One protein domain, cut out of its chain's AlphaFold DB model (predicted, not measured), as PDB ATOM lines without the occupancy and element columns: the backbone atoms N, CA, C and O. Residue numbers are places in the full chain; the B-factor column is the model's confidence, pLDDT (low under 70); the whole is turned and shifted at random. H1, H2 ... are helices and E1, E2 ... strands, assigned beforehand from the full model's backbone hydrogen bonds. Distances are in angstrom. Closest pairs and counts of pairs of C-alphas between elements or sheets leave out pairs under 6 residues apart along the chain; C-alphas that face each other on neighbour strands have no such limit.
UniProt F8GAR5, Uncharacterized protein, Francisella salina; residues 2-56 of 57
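Overview. This is residues 2 to 56 of the 57 residues of an uncharacterized protein of Francisella salina (UniProt F8GAR5). A long, thin shape is made of one helix, H1, set end to end with a narrow two-stranded ribbon that folds back on itself like a long hairpin. The ribbon's outgoing side is E1 running on into E2, its returning side is E3 and then E4, and the last residues, 51 to 56, turn back beside E4; residues 2 to 15 of H1 stick out free at the other end. The printed part has 55 residues, with one named helix and four named strands in the order H1, E1, E2, E3, E4. E1 pairs with E4 and E2 with E3, as two antiparallel sheets of two strands, and the class is mixed, helices and strands. The whole is extended, with a radius of gyration of the C-alphas of 19.3 A and spans of 64 by 17 by 13 A.

Along the chain. H1, residues 2 to 19, begins at C-alpha 2, at (189.651, 141.230, 227.097), and is 26.1 A long. E1, residues 21 to 26, is 15.3 A long, and E2 is residues 29 to 31. E3 is residues 37 to 39, with C-alpha 37 at (216.488, 168.381, 186.923). E4, residues 45 to 50, is 16.0 A long and ends at C-alpha 50, at (213.159, 157.298, 214.955).

Arrangement. In H1 every O i to N i+4 pair is within hydrogen-bond range. The closest C-alphas of H1 and E4 are those of Leu 18 and Leu 50, 7.0 A apart. H1 is apart from E2 and E3. E1 and E4 are antiparallel neighbours, with 154 degrees between their directions; N 22 and O 49 are 2.8 A apart and N 47 and O 24 are 3.0 A apart, both within hydrogen-bond range. E1 runs on into E2 across a break of 2 residues, at 8 degrees. E2 and E3 form a hairpin, antiparallel at 139 degrees, with N 30 and O 38 at 2.9 A, within hydrogen-bond range. Residues 49 to 50 of E4 also pair antiparallel with residues 54 to 55.

Size, cuts and confidence. The outline is a rod, and the two C-alphas farthest apart, those of Arg 2 and Asn 34, are 64.5 A from each other. Without residues 2 to 15, which stand free, the remaining 41 residues span 47 by 15 by 12 A. The printed part has no cut, and the four links between named elements are tight. The mean pLDDT of the printed part is 77.6; residues 2 to 3, 18 to 20, 50 and 52 to 56 are under 70.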
ATOM      1  N   ARG A   2     189.394 140.400 228.307       61.81
ATOM      2  CA  ARG A   2     189.651 141.230 227.097       61.81
ATOM      3  C   ARG A   2     190.450 142.525 227.325       61.81
ATOM      4  O   ARG A   2     191.268 142.885 226.490       61.81
ATOM      5  N   LYS A   3     190.232 143.213 228.452       68.75
ATOM      6  CA  LYS A   3     190.884 144.502 228.760       68.75
ATOM      7  C   LYS A   3     192.397 144.374 228.990       68.75
ATOM      8  O   LYS A   3     193.137 145.272 228.609       68.75
ATOM      9  N   ASN A   4     192.852 143.248 229.549       74.88
ATOM     10  CA  ASN A   4     194.284 142.964 229.698       74.88
ATOM     11  C   ASN A   4     194.923 142.605 228.360       74.88
ATOM     12  O   ASN A   4     196.004 143.097 228.069       74.88
ATOM     13  N   ILE A   5     194.233 141.815 227.534       81.00
ATOM     14  CA  ILE A   5     194.720 141.451 226.198       81.00
ATOM     15  C   ILE A   5     194.925 142.713 225.359       81.00
ATOM     16  O   ILE A   5     196.017 142.901 224.845       81.00
ATOM     17  N   LEU A   6     193.938 143.619 225.325       85.00
ATOM     18  CA  LEU A   6     194.044 144.895 224.608       85.00
ATOM     19  C   LEU A   6     195.220 145.754 225.101       85.00
ATOM     20  O   LEU A   6     195.926 146.354 224.299       85.00
ATOM     21  N   ARG A   7     195.446 145.816 226.419       80.25
ATOM     22  CA  ARG A   7     196.585 146.561 226.978       80.25
ATOM     23  C   ARG A   7     197.921 145.965 226.554       80.25
ATOM     24  O   ARG A   7     198.823 146.718 226.207       80.25
ATOM     25  N   VAL A   8     198.037 144.639 226.556       84.94
ATOM     26  CA  VAL A   8     199.259 143.951 226.128       84.94
ATOM     27  C   VAL A   8     199.525 144.198 224.643       84.94
ATOM     28  O   VAL A   8     200.644 144.564 224.305       84.94
ATOM     29  N   THR A   9     198.515 144.102 223.769       85.25
ATOM     30  CA  THR A   9     198.698 144.383 222.332       85.25
ATOM     31  C   THR A   9     199.085 145.828 222.051       85.25
ATOM     32  O   THR A   9     199.919 146.080 221.189       85.25
ATOM     33  N   VAL A  10     198.515 146.797 222.769       86.94
ATOM     34  CA  VAL A  10     198.891 148.208 222.586       86.94
ATOM     35  C   VAL A  10     200.339 148.453 223.016       86.94
ATOM     36  O   VAL A  10     201.077 149.124 222.300       86.94
ATOM     37  N   MET A  11     200.766 147.886 224.148       83.31
ATOM     38  CA  MET A  11     202.144 148.026 224.633       83.31
ATOM     39  C   MET A  11     203.159 147.385 223.677       83.31
ATOM     40  O   MET A  11     204.202 147.981 223.411       83.31
ATOM     41  N   THR A  12     202.852 146.212 223.112       83.75
ATOM     42  CA  THR A  12     203.746 145.558 222.146       83.75
ATOM     43  C   THR A  12     203.838 146.337 220.837       83.75
ATOM     44  O   THR A  12     204.946 146.590 220.368       83.75
ATOM     45  N   ILE A  13     202.718 146.807 220.283       82.12
ATOM     46  CA  ILE A  13     202.715 147.636 219.066       82.12
ATOM     47  C   ILE A  13     203.516 148.925 219.288       82.12
ATOM     48  O   ILE A  13     204.364 149.270 218.470       82.12
ATOM     49  N   LEU A  14     203.303 149.600 220.420       80.75
ATOM     50  CA  LEU A  14     204.028 150.820 220.758       80.75
ATOM     51  C   LEU A  14     205.542 150.574 220.861       80.75
ATOM     52  O   LEU A  14     206.322 151.376 220.358       80.75
ATOM     53  N   SER A  15     205.960 149.448 221.450       75.56
ATOM     54  CA  SER A  15     207.381 149.090 221.565       75.56
ATOM     55  C   SER A  15     208.054 148.832 220.212       75.56
ATOM     56  O   SER A  15     209.182 149.271 219.999       75.56
ATOM     57  N   VAL A  16     207.351 148.190 219.272       76.12
ATOM     58  CA  VAL A  16     207.855 147.941 217.909       76.12
ATOM     59  C   VAL A  16     207.998 149.254 217.147       76.12
ATOM     60  O   VAL A  16     209.012 149.491 216.496       76.12
ATOM     61  N   ILE A  17     207.002 150.128 217.279       72.62
ATOM     62  CA  ILE A  17     206.988 151.464 216.689       72.62
ATOM     63  C   ILE A  17     208.188 152.278 217.228       72.62
ATOM     64  O   ILE A  17     208.978 152.788 216.437       72.62
ATOM     65  N   LEU A  18     208.422 152.291 218.546       68.56
ATOM     66  CA  LEU A  18     209.566 152.972 219.181       68.56
ATOM     67  C   LEU A  18     210.944 152.426 218.769       68.56
ATOM     68  O   LEU A  18     211.888 153.205 218.688       68.56
ATOM     69  N   MET A  19     211.079 151.120 218.511       67.62
ATOM     70  CA  MET A  19     212.347 150.523 218.055       67.62
ATOM     71  C   MET A  19     212.571 150.630 216.543       67.62
ATOM     72  O   MET A  19     213.686 150.410 216.068       67.62
ATOM     73  N   SER A  20     211.536 150.958 215.768       67.75
ATOM     74  CA  SER A  20     211.675 151.087 214.322       67.75
ATOM     75  C   SER A  20     212.369 152.402 213.949       67.75
ATOM     76  O   SER A  20     211.818 153.497 214.075       67.75
ATOM     77  N   CYS A  21     213.610 152.277 213.480       71.50
ATOM     78  CA  CYS A  21     214.333 153.351 212.812       71.50
ATOM     79  C   CYS A  21     214.098 153.222 211.304       71.50
ATOM     80  O   CYS A  21     214.320 152.158 210.726       71.50
ATOM     81  N   VAL A  22     213.643 154.291 210.658       73.06
ATOM     82  CA  VAL A  22     213.495 154.353 209.202       73.06
ATOM     83  C   VAL A  22     214.690 155.110 208.648       73.06
ATOM     84  O   VAL A  22     214.864 156.291 208.938       73.06
ATOM     85  N   VAL A  23     215.506 154.440 207.839       74.12
ATOM     86  CA  VAL A  23     216.586 155.093 207.093       74.12
ATOM     87  C   VAL A  23     215.997 155.628 205.796       74.12
ATOM     88  O   VAL A  23     215.495 154.859 204.974       74.12
ATOM     89  N   LYS A  24     216.037 156.948 205.609       72.62
ATOM     90  CA  LYS A  24     215.664 157.583 204.345       72.62
ATOM     91  C   LYS A  24     216.920 158.049 203.628       72.62
ATOM     92  O   LYS A  24     217.772 158.722 204.202       72.62
ATOM     93  N   HIS A  25     216.999 157.688 202.355       74.25
ATOM     94  CA  HIS A  25     217.961 158.262 201.431       74.25
ATOM     95  C   HIS A  25     217.329 159.478 200.769       74.25
ATOM     96  O   HIS A  25     216.430 159.342 199.939       74.25
ATOM     97  N   GLU A  26     217.794 160.662 201.148       77.25
ATOM     98  CA  GLU A  26     217.350 161.914 200.553       77.25
ATOM     99  C   GLU A  26     218.445 162.413 199.616       77.25
ATOM    100  O   GLU A  26     219.554 162.745 200.036       77.25
ATOM    101  N   CYS A  27     218.141 162.416 198.321       81.25
ATOM    102  CA  CYS A  27     219.046 162.912 197.295       81.25
ATOM    103  C   CYS A  27     218.546 164.280 196.825       81.25
ATOM    104  O   CYS A  27     217.411 164.369 196.342       81.25
ATOM    105  N   PRO A  28     219.349 165.349 196.946       79.06
ATOM    106  CA  PRO A  28     218.940 166.657 196.469       79.06
ATOM    107  C   PRO A  28     218.774 166.621 194.947       79.06
ATOM    108  O   PRO A  28     219.636 166.134 194.208       79.06
ATOM    109  N   THR A  29     217.652 167.152 194.470       84.31
ATOM    110  CA  THR A  29     217.462 167.437 193.050       84.31
ATOM    111  C   THR A  29     218.188 168.732 192.711       84.31
ATOM    112  O   THR A  29     217.903 169.788 193.275       84.31
ATOM    113  N   LYS A  30     219.143 168.650 191.785       84.12
ATOM    114  CA  LYS A  30     219.888 169.799 191.264       84.12
ATOM    115  C   LYS A  30     219.433 170.114 189.844       84.12
ATOM    116  O   LYS A  30     218.883 169.260 189.150       84.12
ATOM    117  N   LEU A  31     219.651 171.359 189.439       89.94
ATOM    118  CA  LEU A  31     219.503 171.803 188.058       89.94
ATOM    119  C   LEU A  31     220.888 171.805 187.414       89.94
ATOM    120  O   LEU A  31     221.846 172.290 188.017       89.94
ATOM    121  N   ASP A  32     221.007 171.225 186.223       82.75
ATOM    122  CA  ASP A  32     222.210 171.392 185.413       82.75
ATOM    123  C   ASP A  32     222.227 172.782 184.749       82.75
ATOM    124  O   ASP A  32     221.266 173.552 184.832       82.75
ATOM    125  N   ALA A  33     223.333 173.118 184.085       87.94
ATOM    126  CA  ALA A  33     223.475 174.390 183.373       87.94
ATOM    127  C   ALA A  33     222.450 174.570 182.231       87.94
ATOM    128  O   ALA A  33     222.223 175.688 181.775       87.94
ATOM    129  N   ASN A  34     221.816 173.480 181.793       88.81
ATOM    130  CA  ASN A  34     220.794 173.447 180.754       88.81
ATOM    131  C   ASN A  34     219.364 173.498 181.331       88.81
ATOM    132  O   ASN A  34     218.402 173.496 180.566       88.81
ATOM    133  N   GLY A  35     219.208 173.563 182.658       87.44
ATOM    134  CA  GLY A  35     217.917 173.599 183.340       87.44
ATOM    135  C   GLY A  35     217.243 172.233 183.524       87.44
ATOM    136  O   GLY A  35     216.093 172.180 183.968       87.44
ATOM    137  N   ASN A  36     217.920 171.121 183.231       87.62
ATOM    138  CA  ASN A  36     217.400 169.785 183.502       87.62
ATOM    139  C   ASN A  36     217.532 169.458 184.986       87.62
ATOM    140  O   ASN A  36     218.580 169.657 185.605       87.62
ATOM    141  N   LYS A  37     216.466 168.897 185.555       89.81
ATOM    142  CA  LYS A  37     216.488 168.381 186.923       89.81
ATOM    143  C   LYS A  37     217.109 166.992 186.925       89.81
ATOM    144  O   LYS A  37     216.605 166.093 186.256       89.81
ATOM    145  N   TYR A  38     218.143 166.800 187.729       84.69
ATOM    146  CA  TYR A  38     218.734 165.491 187.976       84.69
ATOM    147  C   TYR A  38     218.881 165.248 189.476       84.69
ATOM    148  O   TYR A  38     218.932 166.180 190.281       84.69
ATOM    149  N   MET A  39     218.925 163.975 189.859       83.69
ATOM    150  CA  MET A  39     219.289 163.594 191.219       83.69
ATOM    151  C   MET A  39     220.798 163.447 191.320       83.69
ATOM    152  O   MET A  39     221.393 162.622 190.623       83.69
ATOM    153  N   ASP A  40     221.407 164.227 192.206       82.19
ATOM    154  CA  ASP A  40     222.826 164.099 192.504       82.19
ATOM    155  C   ASP A  40     223.042 162.924 193.464       82.19
ATOM    156  O   ASP A  40     222.911 163.058 194.684       82.19
ATOM    157  N   ARG A  41     223.352 161.750 192.897       78.06
ATOM    158  CA  ARG A  41     223.592 160.521 193.667       78.06
ATOM    159  C   ARG A  41     224.782 160.630 194.622       78.06
ATOM    160  O   ARG A  41     224.805 159.931 195.629       78.06
ATOM    161  N   ASN A  42     225.741 161.505 194.328       79.06
ATOM    162  CA  ASN A  42     226.934 161.682 195.154       79.06
ATOM    163  C   ASN A  42     226.681 162.614 196.346       79.06
ATOM    164  O   ASN A  42     227.470 162.624 197.285       79.06
ATOM    165  N   ALA A  43     225.582 163.372 196.325       78.00
ATOM    166  CA  ALA A  43     225.167 164.260 197.407       78.00
ATOM    167  C   ALA A  43     224.007 163.690 198.243       78.00
ATOM    168  O   ALA A  43     223.377 164.433 198.995       78.00
ATOM    169  N   CYS A  44     223.683 162.398 198.105       78.69
ATOM    170  CA  CYS A  44     222.629 161.784 198.904       78.69
ATOM    171  C   CYS A  44     223.045 161.697 200.375       78.69
ATOM    172  O   CYS A  44     224.075 161.109 200.703       78.69
ATOM    173  N   ALA A  45     222.200 162.221 201.256       78.50
ATOM    174  CA  ALA A  45     222.345 162.051 202.692       78.50
ATOM    175  C   ALA A  45     221.515 160.846 203.158       78.50
ATOM    176  O   ALA A  45     220.395 160.616 202.691       78.50
ATOM    177  N   GLN A  46     222.079 160.066 204.081       76.81
ATOM    178  CA  GLN A  46     221.323 159.086 204.854       76.81
ATOM    179  C   GLN A  46     220.847 159.760 206.131       76.81
ATOM    180  O   GLN A  46     221.647 160.027 207.023       76.81
ATOM    181  N   ASN A  47     219.545 160.006 206.221       74.56
ATOM    182  CA  ASN A  47     218.928 160.489 207.445       74.56
ATOM    183  C   ASN A  47     218.212 159.316 208.113       74.56
ATOM    184  O   ASN A  47     217.330 158.678 207.526       74.56
ATOM    185  N   THR A  48     218.611 159.013 209.344       75.81
ATOM    186  CA  THR A  48     217.941 158.000 210.159       75.81
ATOM    187  C   THR A  48     216.861 158.688 210.974       75.81
ATOM    188  O   THR A  48     217.128 159.682 211.640       75.81
ATOM    189  N   TYR A  49     215.638 158.170 210.937       73.50
ATOM    190  CA  TYR A  49     214.524 158.710 211.707       73.50
ATOM    191  C   TYR A  49     214.024 157.672 212.703       73.50
ATOM    192  O   TYR A  49     213.618 156.580 212.306       73.50
ATOM    193  N   LEU A  50     213.958 158.030 213.982       68.94
ATOM    194  CA  LEU A  50     213.159 157.298 214.955       68.94
ATOM    195  C   LEU A  50     211.687 157.503 214.585       68.94
ATOM    196  O   LEU A  50     211.245 158.642 214.390       68.94
ATOM    197  N   LEU A  51     210.927 156.412 214.453       70.25
ATOM    198  CA  LEU A  51     209.490 156.451 214.146       70.25
ATOM    199  C   LEU A  51     209.136 157.093 212.791       70.25
ATOM    200  O   LEU A  51     207.973 157.389 212.539       70.25
ATOM    201  N   GLY A  52     210.116 157.356 211.922       63.44
ATOM    202  CA  GLY A  52     209.899 158.046 210.645       63.44
ATOM    203  C   GLY A  52     209.639 159.558 210.742       63.44
ATOM    204  O   GLY A  52     209.483 160.190 209.694       63.44
ATOM    205  N   PHE A  53     209.625 160.135 211.952       63.69
ATOM    206  CA  PHE A  53     209.343 161.559 212.195       63.69
ATOM    207  C   PHE A  53     210.466 162.300 212.925       63.69
ATOM    208  O   PHE A  53     210.639 163.494 212.699       63.69
ATOM    209  N   ILE A  54     211.226 161.624 213.791       69.75
ATOM    210  CA  ILE A  54     212.241 162.273 214.628       69.75
ATOM    211  C   ILE A  54     213.619 161.963 214.038       69.75
ATOM    212  O   ILE A  54     214.017 160.800 214.076       69.75
ATOM    213  N   PRO A  55     214.350 162.941 213.478       66.06
ATOM    214  CA  PRO A  55     215.697 162.699 212.977       66.06
ATOM    215  C   PRO A  55     216.633 162.321 214.134       66.06
ATOM    216  O   PRO A  55     216.702 163.014 215.146       66.06
ATOM    217  N   LEU A  56     217.342 161.208 213.969       68.62
ATOM    218  CA  LEU A  56     218.460 160.766 214.798       68.62
ATOM    219  C   LEU A  56     219.742 161.216 214.084       68.62
ATOM    220  O   LEU A  56     220.379 160.421 213.392       68.62
TER     221      LEU A  56